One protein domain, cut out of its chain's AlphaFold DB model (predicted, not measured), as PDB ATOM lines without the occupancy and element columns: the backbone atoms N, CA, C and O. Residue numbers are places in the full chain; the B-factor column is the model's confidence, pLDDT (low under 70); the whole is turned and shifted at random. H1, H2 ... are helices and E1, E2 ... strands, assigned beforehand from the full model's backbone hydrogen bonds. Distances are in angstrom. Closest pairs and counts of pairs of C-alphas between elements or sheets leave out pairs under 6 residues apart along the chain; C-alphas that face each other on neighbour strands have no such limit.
ATOM      1  N   HIS A   3     284.322 257.261 188.328       93.62
ATOM      2  CA  HIS A   3     285.667 256.721 188.526       93.62
ATOM      3  C   HIS A   3     285.635 255.205 188.748       93.62
ATOM      4  O   HIS A   3     284.836 254.700 189.537       93.62
ATOM      5  N   GLN A   4     286.514 254.487 188.046       91.19
ATOM      6  CA  GLN A   4     286.708 253.044 188.172       91.19
ATOM      7  C   GLN A   4     288.129 252.727 188.669       91.19
ATOM      8  O   GLN A   4     289.098 252.771 187.905       91.19
ATOM      9  N   SER A   5     288.249 252.338 189.941       78.38
ATOM     10  CA  SER A   5     289.505 251.918 190.576       78.38
ATOM     11  C   SER A   5     289.492 250.409 190.850       78.38
ATOM     12  O   SER A   5     288.989 249.985 191.885       78.38
ATOM     13  N   GLY A   6     290.025 249.599 189.931       69.94
ATOM     14  CA  GLY A   6     290.010 248.125 189.986       69.94
ATOM     15  C   GLY A   6     290.382 247.486 191.331       69.94
ATOM     16  O   GLY A   6     291.558 247.236 191.587       69.94
ATOM     17  N   GLY A   7     289.392 247.196 192.183       62.16
ATOM     18  CA  GLY A   7     289.582 246.747 193.568       62.16
ATOM     19  C   GLY A   7     288.627 245.623 193.994       62.16
ATOM     20  O   GLY A   7     287.532 245.487 193.460       62.16
ATOM     21  N   CYS A   8     289.055 244.814 194.972       50.72
ATOM     22  CA  CYS A   8     288.492 243.488 195.279       50.72
ATOM     23  C   CYS A   8     287.152 243.466 196.051       50.72
ATOM     24  O   CYS A   8     286.480 242.439 196.020       50.72
ATOM     25  N   CYS A   9     286.744 244.538 196.743       50.72
ATOM     26  CA  CYS A   9     285.516 244.506 197.564       50.72
ATOM     27  C   CYS A   9     284.423 245.509 197.162       50.72
ATOM     28  O   CYS A   9     283.260 245.166 197.299       50.72
ATOM     29  N   ASP A  10     284.766 246.656 196.571       54.31
ATOM     30  CA  ASP A  10     283.801 247.617 195.990       54.31
ATOM     31  C   ASP A  10     284.317 248.262 194.687       54.31
ATOM     32  O   ASP A  10     283.546 248.780 193.887       54.31
ATOM     33  N   GLY A  11     285.627 248.175 194.419       53.72
ATOM     34  CA  GLY A  11     286.288 248.761 193.245       53.72
ATOM     35  C   GLY A  11     286.056 248.023 191.920       53.72
ATOM     36  O   GLY A  11     286.780 248.252 190.951       53.72
ATOM     37  N   SER A  12     285.088 247.106 191.872       66.88
ATOM     38  CA  SER A  12     284.595 246.511 190.628       66.88
ATOM     39  C   SER A  12     283.426 247.304 190.043       66.88
ATOM     40  O   SER A  12     283.258 247.310 188.824       66.88
ATOM     41  N   ALA A  13     282.663 248.017 190.877       82.44
ATOM     42  CA  ALA A  13     281.601 248.907 190.429       82.44
ATOM     43  C   ALA A  13     282.159 250.312 190.129       82.44
ATOM     44  O   ALA A  13     283.083 250.758 190.813       82.44
ATOM     45  N   PRO A  14     281.609 251.019 189.128       90.25
ATOM     46  CA  PRO A  14     282.012 252.384 188.848       90.25
ATOM     47  C   PRO A  14     281.337 253.307 189.861       90.25
ATOM     48  O   PRO A  14     280.133 253.219 190.091       90.25
ATOM     49  N   MET A  15     282.111 254.206 190.453       92.19
ATOM     50  CA  MET A  15     281.609 255.163 191.433       92.19
ATOM     51  C   MET A  15     281.192 256.454 190.742       92.19
ATOM     52  O   MET A  15     281.962 256.988 189.942       92.19
ATOM     53  N   CYS A  16     280.005 256.970 191.053       93.94
ATOM     54  CA  CYS A  16     279.506 258.244 190.549       93.94
ATOM     55  C   CYS A  16     279.645 259.335 191.617       93.94
ATOM     56  O   CYS A  16     279.077 259.226 192.700       93.94
ATOM     57  N   TYR A  17     280.362 260.405 191.290       93.50
ATOM     58  CA  TYR A  17     280.593 261.561 192.156       93.50
ATOM     59  C   TYR A  17     280.091 262.850 191.496       93.50
ATOM     60  O   TYR A  17     280.035 262.919 190.258       93.50
ATOM     61  N   PRO A  18     279.804 263.914 192.262       93.19
ATOM     62  CA  PRO A  18     279.686 265.263 191.722       93.19
ATOM     63  C   PRO A  18     280.892 265.636 190.859       93.19
ATOM     64  O   PRO A  18     282.018 265.177 191.076       93.19
ATOM     65  N   ALA A  19     280.656 266.439 189.822       89.31
ATOM     66  CA  ALA A  19     281.710 266.829 188.895       89.31
ATOM     67  C   ALA A  19     282.857 267.540 189.639       89.31
ATOM     68  O   ALA A  19     282.643 268.544 190.312       89.31
ATOM     69  N   GLY A  20     284.073 266.999 189.517       87.88
ATOM     70  CA  GLY A  20     285.278 267.559 190.133       87.88
ATOM     71  C   GLY A  20     285.502 267.200 191.606       87.88
ATOM     72  O   GLY A  20     286.530 267.590 192.153       87.88
ATOM     73  N   GLU A  21     284.601 266.451 192.251       91.69
ATOM     74  CA  GLU A  21     284.784 266.049 193.654       91.69
ATOM     75  C   GLU A  21     285.889 264.998 193.809       91.69
ATOM     76  O   GLU A  21     286.747 265.099 194.690       91.69
ATOM     77  N   PHE A  22     285.922 264.013 192.909       89.12
ATOM     78  CA  PHE A  22     287.015 263.054 192.874       89.12
ATOM     79  C   PHE A  22     288.234 263.674 192.183       89.12
ATOM     80  O   PHE A  22     288.183 264.070 191.016       89.12
ATOM     81  N   ARG A  23     289.361 263.732 192.902       90.94
ATOM     82  CA  ARG A  23     290.625 264.265 192.380       90.94
ATOM     83  C   ARG A  23     291.296 263.242 191.470       90.94
ATOM     84  O   ARG A  23     291.848 262.259 191.952       90.94
ATOM     85  N   THR A  24     291.284 263.505 190.170       91.88
ATOM     86  CA  THR A  24     292.013 262.709 189.176       91.88
ATOM     87  C   THR A  24     293.442 263.231 188.995       91.88
ATOM     88  O   THR A  24     293.742 264.391 189.292       91.88
ATOM     89  N   GLY A  25     294.353 262.374 188.529       90.69
ATOM     90  CA  GLY A  25     295.748 262.748 188.272       90.69
ATOM     91  C   GLY A  25     296.452 261.846 187.258       90.69
ATOM     92  O   GLY A  25     295.816 261.112 186.511       90.69
ATOM     93  N   GLY A  26     297.792 261.863 187.231       91.69
ATOM     94  CA  GLY A  26     298.584 261.086 186.257       91.69
ATOM     95  C   GLY A  26     298.391 259.559 186.329       91.69
ATOM     96  O   GLY A  26     298.703 258.837 185.373       91.69
ATOM     97  N   SER A  27     297.845 259.075 187.445       91.56
ATOM     98  CA  SER A  27     297.489 257.671 187.677       91.56
ATOM     99  C   SER A  27     296.115 257.285 187.123       91.56
ATOM    100  O   SER A  27     295.772 256.105 187.166       91.56
ATOM    101  N   ASP A  28     295.360 258.235 186.573       94.31
ATOM    102  CA  ASP A  28     294.035 258.032 185.997       94.31
ATOM    103  C   ASP A  28     294.041 258.333 184.496       94.31
ATOM    104  O   ASP A  28     294.844 259.116 183.983       94.31
ATOM    105  N   VAL A  29     293.135 257.684 183.780       94.69
ATOM    106  CA  VAL A  29     292.912 257.858 182.349       94.69
ATOM    107  C   VAL A  29     291.465 258.295 182.160       94.69
ATOM    108  O   VAL A  29     290.551 257.628 182.648       94.69
ATOM    109  N   LEU A  30     291.256 259.409 181.456       95.25
ATOM    110  CA  LEU A  30     289.933 259.786 180.968       95.25
ATOM    111  C   LEU A  30     289.581 258.840 179.820       95.25
ATOM    112  O   LEU A  30     290.203 258.904 178.762       95.25
ATOM    113  N   LEU A  31     288.624 257.939 180.043       93.50
ATOM    114  CA  LEU A  31     288.214 256.963 179.033       93.50
ATOM    115  C   LEU A  31     287.255 257.567 178.020       93.50
ATOM    116  O   LEU A  31     287.361 257.306 176.824       93.50
ATOM    117  N   ALA A  32     286.284 258.329 178.516       93.75
ATOM    118  CA  ALA A  32     285.228 258.903 177.703       93.75
ATOM    119  C   ALA A  32     284.556 260.074 178.417       93.75
ATOM    120  O   ALA A  32     284.548 260.165 179.645       93.75
ATOM    121  N   GLU A  33     283.908 260.917 177.625       95.44
ATOM    122  CA  GLU A  33     282.938 261.898 178.093       95.44
ATOM    123  C   GLU A  33     281.545 261.460 177.633       95.44
ATOM    124  O   GLU A  33     281.158 261.652 176.473       95.44
ATOM    125  N   LEU A  34     280.814 260.810 178.540       92.88
ATOM    126  CA  LEU A  34     279.525 260.187 178.263       92.88
ATOM    127  C   LEU A  34     278.473 261.260 177.974       92.88
ATOM    128  O   LEU A  34     278.287 262.186 178.764       92.88
ATOM    129  N   ALA A  35     277.772 261.120 176.851       93.00
ATOM    130  CA  ALA A  35     276.566 261.888 176.581       93.00
ATOM    131  C   ALA A  35     275.369 261.151 177.194       93.00
ATOM    132  O   ALA A  35     275.187 259.961 176.936       93.00
ATOM    133  N   VAL A  36     274.572 261.857 177.993       87.88
ATOM    134  CA  VAL A  36     273.346 261.330 178.604       87.88
ATOM    135  C   VAL A  36     272.171 262.101 178.020       87.88
ATOM    136  O   VAL A  36     272.189 263.330 177.978       87.88
ATOM    137  N   GLU A  37     271.165 261.382 177.529       91.75
ATOM    138  CA  GLU A  37     269.965 262.005 176.977       91.75
ATOM    139  C   GLU A  37     269.291 262.898 178.030       91.75
ATOM    140  O   GLU A  37     269.164 262.522 179.193       91.75
ATOM    141  N   GLY A  38     268.900 264.111 177.631       91.94
ATOM    142  CA  GLY A  38     268.328 265.105 178.543       91.94
ATOM    143  C   GLY A  38     269.352 265.926 179.338       91.94
ATOM    144  O   GLY A  38     268.951 266.853 180.036       91.94
ATOM    145  N   MET A  39     270.656 265.655 179.202       91.88
ATOM    146  CA  MET A  39     271.726 266.468 179.790       91.88
ATOM    147  C   MET A  39     272.527 267.192 178.703       91.88
ATOM    148  O   MET A  39     272.962 266.592 177.722       91.88
ATOM    149  N   SER A  40     272.745 268.496 178.885       91.81
ATOM    150  CA  SER A  40     273.624 269.298 178.021       91.81
ATOM    151  C   SER A  40     275.107 269.064 178.314       91.81
ATOM    152  O   SER A  40     275.949 269.199 177.427       91.81
ATOM    153  N   GLU A  41     275.434 268.719 179.559       92.12
ATOM    154  CA  GLU A  41     276.795 268.457 180.011       92.12
ATOM    155  C   GLU A  41     277.184 266.996 179.786       92.12
ATOM    156  O   GLU A  41     276.378 266.078 179.958       92.12
ATOM    157  N   ARG A  42     278.454 266.769 179.435       94.31
ATOM    158  CA  ARG A  42     279.007 265.418 179.345       94.31
ATOM    159  C   ARG A  42     279.497 264.951 180.707       94.31
ATOM    160  O   ARG A  42     280.099 265.712 181.458       94.31
ATOM    161  N   VAL A  43     279.301 263.668 180.998       94.94
ATOM    162  CA  VAL A  43     279.759 263.054 182.245       94.94
ATOM    163  C   VAL A  43     281.114 262.384 182.003       94.94
ATOM    164  O   VAL A  43     281.171 261.372 181.299       94.94
ATOM    165  N   PRO A  44     282.219 262.895 182.572       95.88
ATOM    166  CA  PRO A  44     283.525 262.290 182.361       95.88
ATOM    167  C   PRO A  44     283.621 260.961 183.113       95.88
ATOM    168  O   PRO A  44     283.238 260.871 184.285       95.88
ATOM    169  N   PHE A  45     284.148 259.943 182.435       95.00
ATOM    170  CA  PHE A  45     284.407 258.615 182.973       95.00
ATOM    171  C   PHE A  45     285.913 258.380 183.064       95.00
ATOM    172  O   PHE A  45     286.611 258.305 182.051       95.00
ATOM    173  N   TRP A  46     286.402 258.227 184.289       95.25
ATOM    174  CA  TRP A  46     287.807 257.996 184.591       95.25
ATOM    175  C   TRP A  46     288.050 256.560 185.035       95.25
ATOM    176  O   TRP A  46     287.195 255.921 185.646       95.25
ATOM    177  N   MET A  47     289.247 256.060 184.764       93.62
ATOM    178  CA  MET A  47     289.692 254.747 185.215       93.62
ATOM    179  C   MET A  47     291.145 254.807 185.657       93.62
ATOM    180  O   MET A  47     291.951 255.501 185.036       93.62
ATOM    181  N   SER A  48     291.507 254.043 186.686       92.31
ATOM    182  CA  SER A  48     292.915 253.921 187.058       92.31
ATOM    183  C   SER A  48     293.736 253.349 185.896       92.31
ATOM    184  O   SER A  48     293.309 252.441 185.181       92.31
ATOM    185  N   ARG A  49     294.961 253.844 185.709       91.62
ATOM    186  CA  ARG A  49     295.861 253.394 184.636       91.62
ATOM    187  C   ARG A  49     296.135 251.889 184.691       91.62
ATOM    188  O   ARG A  49     296.240 251.253 183.645       91.62
ATOM    189  N   SER A  50     296.231 251.326 185.895       89.56
ATOM    190  CA  SER A  50     296.402 249.886 186.103       89.56
ATOM    191  C   SER A  50     295.196 249.091 185.607       89.56
ATOM    192  O   SER A  50     295.376 248.091 184.919       89.56
ATOM    193  N   GLN A  51     293.976 249.555 185.889       89.00
ATOM    194  CA  GLN A  51     292.763 248.899 185.408       89.00
ATOM    195  C   GLN A  51     292.599 249.069 183.893       89.00
ATOM    196  O   GLN A  51     292.236 248.118 183.200       89.00
ATOM    197  N   TYR A  52     292.939 250.249 183.369       90.25
ATOM    198  CA  TYR A  52     292.907 250.526 181.936       90.25
ATOM    199  C   TYR A  52     293.836 249.600 181.148       90.25
ATOM    200  O   TYR A  52     293.419 249.054 180.132       90.25
ATOM    201  N   ALA A  53     295.054 249.344 181.637       89.50
ATOM    202  CA  ALA A  53     295.993 248.433 180.979       89.50
ATOM    203  C   ALA A  53     295.412 247.022 180.765       89.50
ATOM    204  O   ALA A  53     295.757 246.354 179.793       89.50
ATOM    205  N   VAL A  54     294.502 246.587 181.643       86.62
ATOM    206  CA  VAL A  54     293.833 245.284 181.548       86.62
ATOM    207  C   VAL A  54     292.591 245.339 180.652       86.62
ATOM    208  O   VAL A  54     292.267 244.341 180.025       86.62
ATOM    209  N   TRP A  55     291.880 246.468 180.572       86.81
ATOM    210  CA  TRP A  55     290.564 246.562 179.912       86.81
ATOM    211  C   TRP A  55     290.543 247.357 178.604       86.81
ATOM    212  O   TRP A  55     289.494 247.426 177.964       86.81
ATOM    213  N   ALA A  56     291.670 247.922 178.167       85.94
ATOM    214  CA  ALA A  56     291.750 248.779 176.976       85.94
ATOM    215  C   ALA A  56     291.245 248.121 175.673       85.94
ATOM    216  O   ALA A  56     290.883 248.820 174.735       85.94
ATOM    217  N   HIS A  57     291.199 246.789 175.617       84.19
ATOM    218  CA  HIS A  57     290.710 246.005 174.478       84.19
ATOM    219  C   HIS A  57     289.245 245.552 174.630       84.19
ATOM    220  O   HIS A  57     288.778 244.676 173.907       84.19
ATOM    221  N   THR A  58     288.509 246.104 175.597       85.12
ATOM    222  CA  THR A  58     287.120 245.729 175.879       85.12
ATOM    223  C   THR A  58     286.180 246.900 175.643       85.12
ATOM    224  O   THR A  58     286.519 248.057 175.898       85.12
ATOM    225  N   ARG A  59     284.957 246.604 175.196       86.81
ATOM    226  CA  ARG A  59     283.881 247.590 175.201       86.81
ATOM    227  C   ARG A  59     283.203 247.554 176.559       86.81
ATOM    228  O   ARG A  59     282.607 246.544 176.935       86.81
ATOM    229  N   LEU A  60     283.290 248.671 177.268       88.75
ATOM    230  CA  LEU A  60     282.676 248.850 178.575       88.75
ATOM    231  C   LEU A  60     281.294 249.478 178.431       88.75
ATOM    232  O   LEU A  60     281.090 250.406 177.647       88.75
ATOM    233  N   ILE A  61     280.349 248.954 179.197       89.62
ATOM    234  CA  ILE A  61     278.985 249.452 179.316       89.62
ATOM    235  C   ILE A  61     278.774 249.781 180.789       89.62
ATOM    236  O   ILE A  61     278.958 248.915 181.647       89.62
ATOM    237  N   VAL A  62     278.399 251.029 181.062       90.88
ATOM    238  CA  VAL A  62     277.924 251.454 182.381       90.88
ATOM    239  C   VAL A  62     276.429 251.187 182.419       90.88
ATOM    240  O   VAL A  62     275.688 251.726 181.604       90.88
ATOM    241  N   ASP A  63     276.011 250.322 183.330       91.25
ATOM    242  CA  ASP A  63     274.620 249.921 183.511       91.25
ATOM    243  C   ASP A  63     274.120 250.348 184.895       91.25
ATOM    244  O   ASP A  63     274.924 250.552 185.811       91.25
ATOM    245  N   VAL A  64     272.803 250.465 185.051       92.44
ATOM    246  CA  VAL A  64     272.140 250.801 186.315       92.44
ATOM    247  C   VAL A  64     271.129 249.717 186.658       92.44
ATOM    248  O   VAL A  64     270.315 249.318 185.829       92.44
ATOM    249  N   VAL A  65     271.196 249.208 187.884       92.44
ATOM    250  CA  VAL A  65     270.287 248.163 188.370       92.44
ATOM    251  C   VAL A  65     269.788 248.499 189.765       92.44
ATOM    252  O   VAL A  65     270.455 249.217 190.511       92.44
ATOM    253  N   GLU A  66     268.641 247.944 190.144       94.19
ATOM    254  CA  GLU A  66     268.151 248.018 191.520       94.19
ATOM    255  C   GLU A  66     269.139 247.356 192.486       94.19
ATOM    256  O   GLU A  66     269.720 246.301 192.206       94.19
ATOM    257  N   GLY A  67     269.335 247.974 193.647       89.06
ATOM    258  CA  GLY A  67     270.187 247.434 194.693       89.06
ATOM    259  C   GLY A  67     270.937 248.505 195.462       89.06
ATOM    260  O   GLY A  67     270.885 249.691 195.166       89.06
ATOM    261  N   ARG A  68     271.672 248.065 196.482       84.62
ATOM    262  CA  ARG A  68     272.456 248.970 197.319       84.62
ATOM    263  C   ARG A  68     273.715 249.425 196.574       84.62
ATOM    264  O   ARG A  68     274.595 248.601 196.316       84.62
ATOM    265  N   GLY A  69     273.790 250.714 196.250       78.69
ATOM    266  CA  GLY A  69     275.010 251.375 195.784       78.69
ATOM    267  C   GLY A  69     276.087 251.461 196.870       78.69
ATOM    268  O   GLY A  69     275.833 251.219 198.054       78.69
ATOM    269  N   SER A  70     277.309 251.806 196.468       77.69
ATOM    270  CA  SER A  70     278.392 252.084 197.419       77.69
ATOM    271  C   SER A  70     278.097 253.377 198.178       77.69
ATOM    272  O   SER A  70     277.650 254.348 197.578       77.69
ATOM    273  N   GLY A  71     278.371 253.420 199.486       80.75
ATOM    274  CA  GLY A  71     277.970 254.534 200.361       80.75
ATOM    275  C   GLY A  71     278.540 255.911 199.997       80.75
ATOM    276  O   GLY A  71     278.073 256.911 200.531       80.75
ATOM    277  N   PHE A  72     279.523 255.972 199.097       84.56
ATOM    278  CA  PHE A  72     280.113 257.216 198.591       84.56
ATOM    279  C   PHE A  72     279.624 257.607 197.189       84.56
ATOM    280  O   PHE A  72     280.069 258.618 196.657       84.56
ATOM    281  N   SER A  73     278.773 256.791 196.565       88.81
ATOM    282  CA  SER A  73     278.286 257.000 195.203       88.81
ATOM    283  C   SER A  73     276.949 257.740 195.214       88.81
ATOM    284  O   SER A  73     276.105 257.486 196.074       88.81
ATOM    285  N   LEU A  74     276.745 258.645 194.256       92.06
ATOM    286  CA  LEU A  74     275.572 259.523 194.197       92.06
ATOM    287  C   LEU A  74     274.230 258.792 194.118       92.06
ATOM    288  O   LEU A  74     273.224 259.336 194.553       92.06
ATOM    289  N   GLU A  75     274.202 257.586 193.562       91.56
ATOM    290  CA  GLU A  75     272.983 256.800 193.390       91.56
ATOM    291  C   GLU A  75     272.606 255.971 194.627       91.56
ATOM    292  O   GLU A  75     271.513 255.413 194.687       91.56
ATOM    293  N   ALA A  76     273.483 255.896 195.633       88.88
ATOM    294  CA  ALA A  76     273.244 255.130 196.853       88.88
ATOM    295  C   ALA A  76     271.914 255.444 197.578       88.88
ATOM    296  O   ALA A  76     271.268 254.487 198.015       88.88
ATOM    297  N   PRO A  77     271.469 256.713 197.730       91.62
ATOM    298  CA  PRO A  77     270.165 257.015 198.327       91.62
ATOM    299  C   PRO A  77     268.974 256.683 197.413       91.62
ATOM    300  O   PRO A  77     267.854 256.580 197.906       91.62
ATOM    301  N   GLU A  78     269.201 256.462 196.117       92.81
ATOM    302  CA  GLU A  78     268.154 256.238 195.109       92.81
ATOM    303  C   GLU A  78     267.738 254.760 194.992       92.81
ATOM    304  O   GLU A  78     266.905 254.402 194.163       92.81
ATOM    305  N   GLY A  79     268.320 253.869 195.806       91.69
ATOM    306  CA  GLY A  79     267.988 252.437 195.799       91.69
ATOM    307  C   GLY A  79     268.474 251.678 194.558       91.69
ATOM    308  O   GLY A  79     268.049 250.543 194.320       91.69
ATOM    309  N   VAL A  80     269.371 252.285 193.782       93.94
ATOM    310  CA  VAL A  80     270.023 251.683 192.616       93.94
ATOM    311  C   VAL A  80     271.540 251.631 192.812       93.94
ATOM    312  O   VAL A  80     272.092 252.167 193.773       93.94
ATOM    313  N   ARG A  81     272.228 250.948 191.897       92.25
ATOM    314  CA  ARG A  81     273.689 250.879 191.832       92.25
ATOM    315  C   ARG A  81     274.171 250.835 190.392       92.25
ATOM    316  O   ARG A  81     273.517 250.234 189.533       92.25
ATOM    317  N   PHE A  82     275.357 251.379 190.149       92.38
ATOM    318  CA  PHE A  82     276.018 251.205 188.861       92.38
ATOM    319  C   PHE A  82     276.787 249.880 188.763       92.38
ATOM    320  O   PHE A  82     277.284 249.328 189.752       92.38
ATOM    321  N   LEU A  83     276.897 249.364 187.538       89.56
ATOM    322  CA  LEU A  83     277.657 248.167 187.186       89.56
ATOM    323  C   LEU A  83     278.450 248.397 185.899       89.56
ATOM    324  O   LEU A  83     277.922 248.941 184.932       89.56
ATOM    325  N   ILE A  84     279.693 247.913 185.856       88.38
ATOM    326  CA  ILE A  84     280.422 247.765 184.594       88.38
ATOM    327  C   ILE A  84     280.149 246.382 184.019       88.38
ATOM    328  O   ILE A  84     280.392 245.360 184.662       88.38
ATOM    329  N   ARG A  85     279.687 246.355 182.768       87.62
ATOM    330  CA  ARG A  85     279.665 245.153 181.933       87.62
ATOM    331  C   ARG A  85     280.694 245.316 180.827       87.62
ATOM    332  O   ARG A  85     280.689 246.317 180.117       87.62
ATOM    333  N   SER A  86     281.554 244.325 180.653       83.69
ATOM    334  CA  SER A  86     282.503 244.278 179.543       83.69
ATOM    335  C   SER A  86     282.025 243.285 178.492       83.69
ATOM    336  O   SER A  86     281.623 242.169 178.825       83.69
ATOM    337  N   ARG A  87     282.116 243.661 177.217       77.81
ATOM    338  CA  ARG A  87     282.078 242.711 176.101       77.81
ATOM    339  C   ARG A  87     283.428 242.738 175.398       77.81
ATOM    340  O   ARG A  87     283.989 243.817 175.189       77.81
ATOM    341  N   LEU A  88     283.943 241.558 175.058       70.12
ATOM    342  CA  LEU A  88     285.089 241.462 174.163       70.12
ATOM    343  C   LEU A  88     284.665 242.030 172.811       70.12
ATOM    344  O   LEU A  88     283.603 241.683 172.296       70.12
ATOM    345  N   VAL A  89     285.471 242.943 172.286       66.62
ATOM    346  CA  VAL A  89     285.351 243.353 170.893       66.62
ATOM    347  C   VAL A  89     286.219 242.362 170.137       66.62
ATOM    348  O   VAL A  89     287.443 242.452 170.195       66.62
TER     349      VAL A  89
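What this domain is: This is residues 3 to 89 of the 93 residues of an uncharacterized protein of Streptomyces sp. Cmuel-A718b (UniProt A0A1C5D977). Two two-stranded hairpins, E1 with E2 and E3 with E4, make the frame of this domain, and the short helix H1 joins them at one end. A long stretch with no named element, residues 3 to 27, starts beside E2, where residues 3 to 4 pair in parallel with residues 46 to 47, and leads at its other end into E1. The printed part has 87 residues, with one named helix and four named strands in the order E1, E2, H1, E3, E4; each pair of strands is an antiparallel sheet of two. The class is mostly strand, though only 38 residues, under half, are in named elements. The whole is compact and rounded, with a radius of gyration of the C-alphas of 12.8 A and spans of 32 by 30 by 27 A.

Where its parts are: The printed part opens with residues 3 to 27, which hold no named element. E1 is residues 28 to 34, 16.6 A long, and begins with C-alpha 28 at (294.035, 258.032, 185.997). E2 follows as residues 43 to 48, 16.7 A long. H1 is residues 49 to 55, beginning with C-alpha 49 at (295.861, 253.394, 184.636). E3 is residues 58 to 66, 24.7 A long. E4 is residues 80 to 88, 25.9 A long, and ends with C-alpha 88 at (285.089, 241.462, 174.163).

How they stand to each other: Residues 3 to 4 form a short parallel pairing with residues 46 to 47 of E2. E1 and E2 are a hairpin of antiparallel neighbours, with 154 degrees between their directions. N 29 and O 47 are within hydrogen-bond range at 2.8 A, as are N 45 and O 32 at 2.8 A. A tight link with no residues between joins E2 to H1. The closest C-alphas of E1 and H1 are those of Asp 28 and Arg 49, 5.2 A apart. In H1, 2 of 3 O i to N i+4 pairs are within hydrogen-bond range. A tight link of two residues leads from H1 to E3. E3 and E4 are an antiparallel hairpin with 155 degrees between their directions; N 61 and O 85 are within hydrogen-bond range at 2.8 A, and N 83 and O 63 at 2.9 A. E1 and E2 are each apart from E3 and from E4. H1 and E4 are only just apart, their closest C-alphas 8.4 A from each other.

The domain as a whole: The two C-alphas farthest apart are those of Cys 8 and Ser 40, at 34.4 A. The printed part has no cut. The link from E3 to E4 is long, with 13 residues, and the link from E1 to E2 is short, with 8. The mean pLDDT of the printed part is 87.1; residues 6 to 12 and residue 89 are under 70.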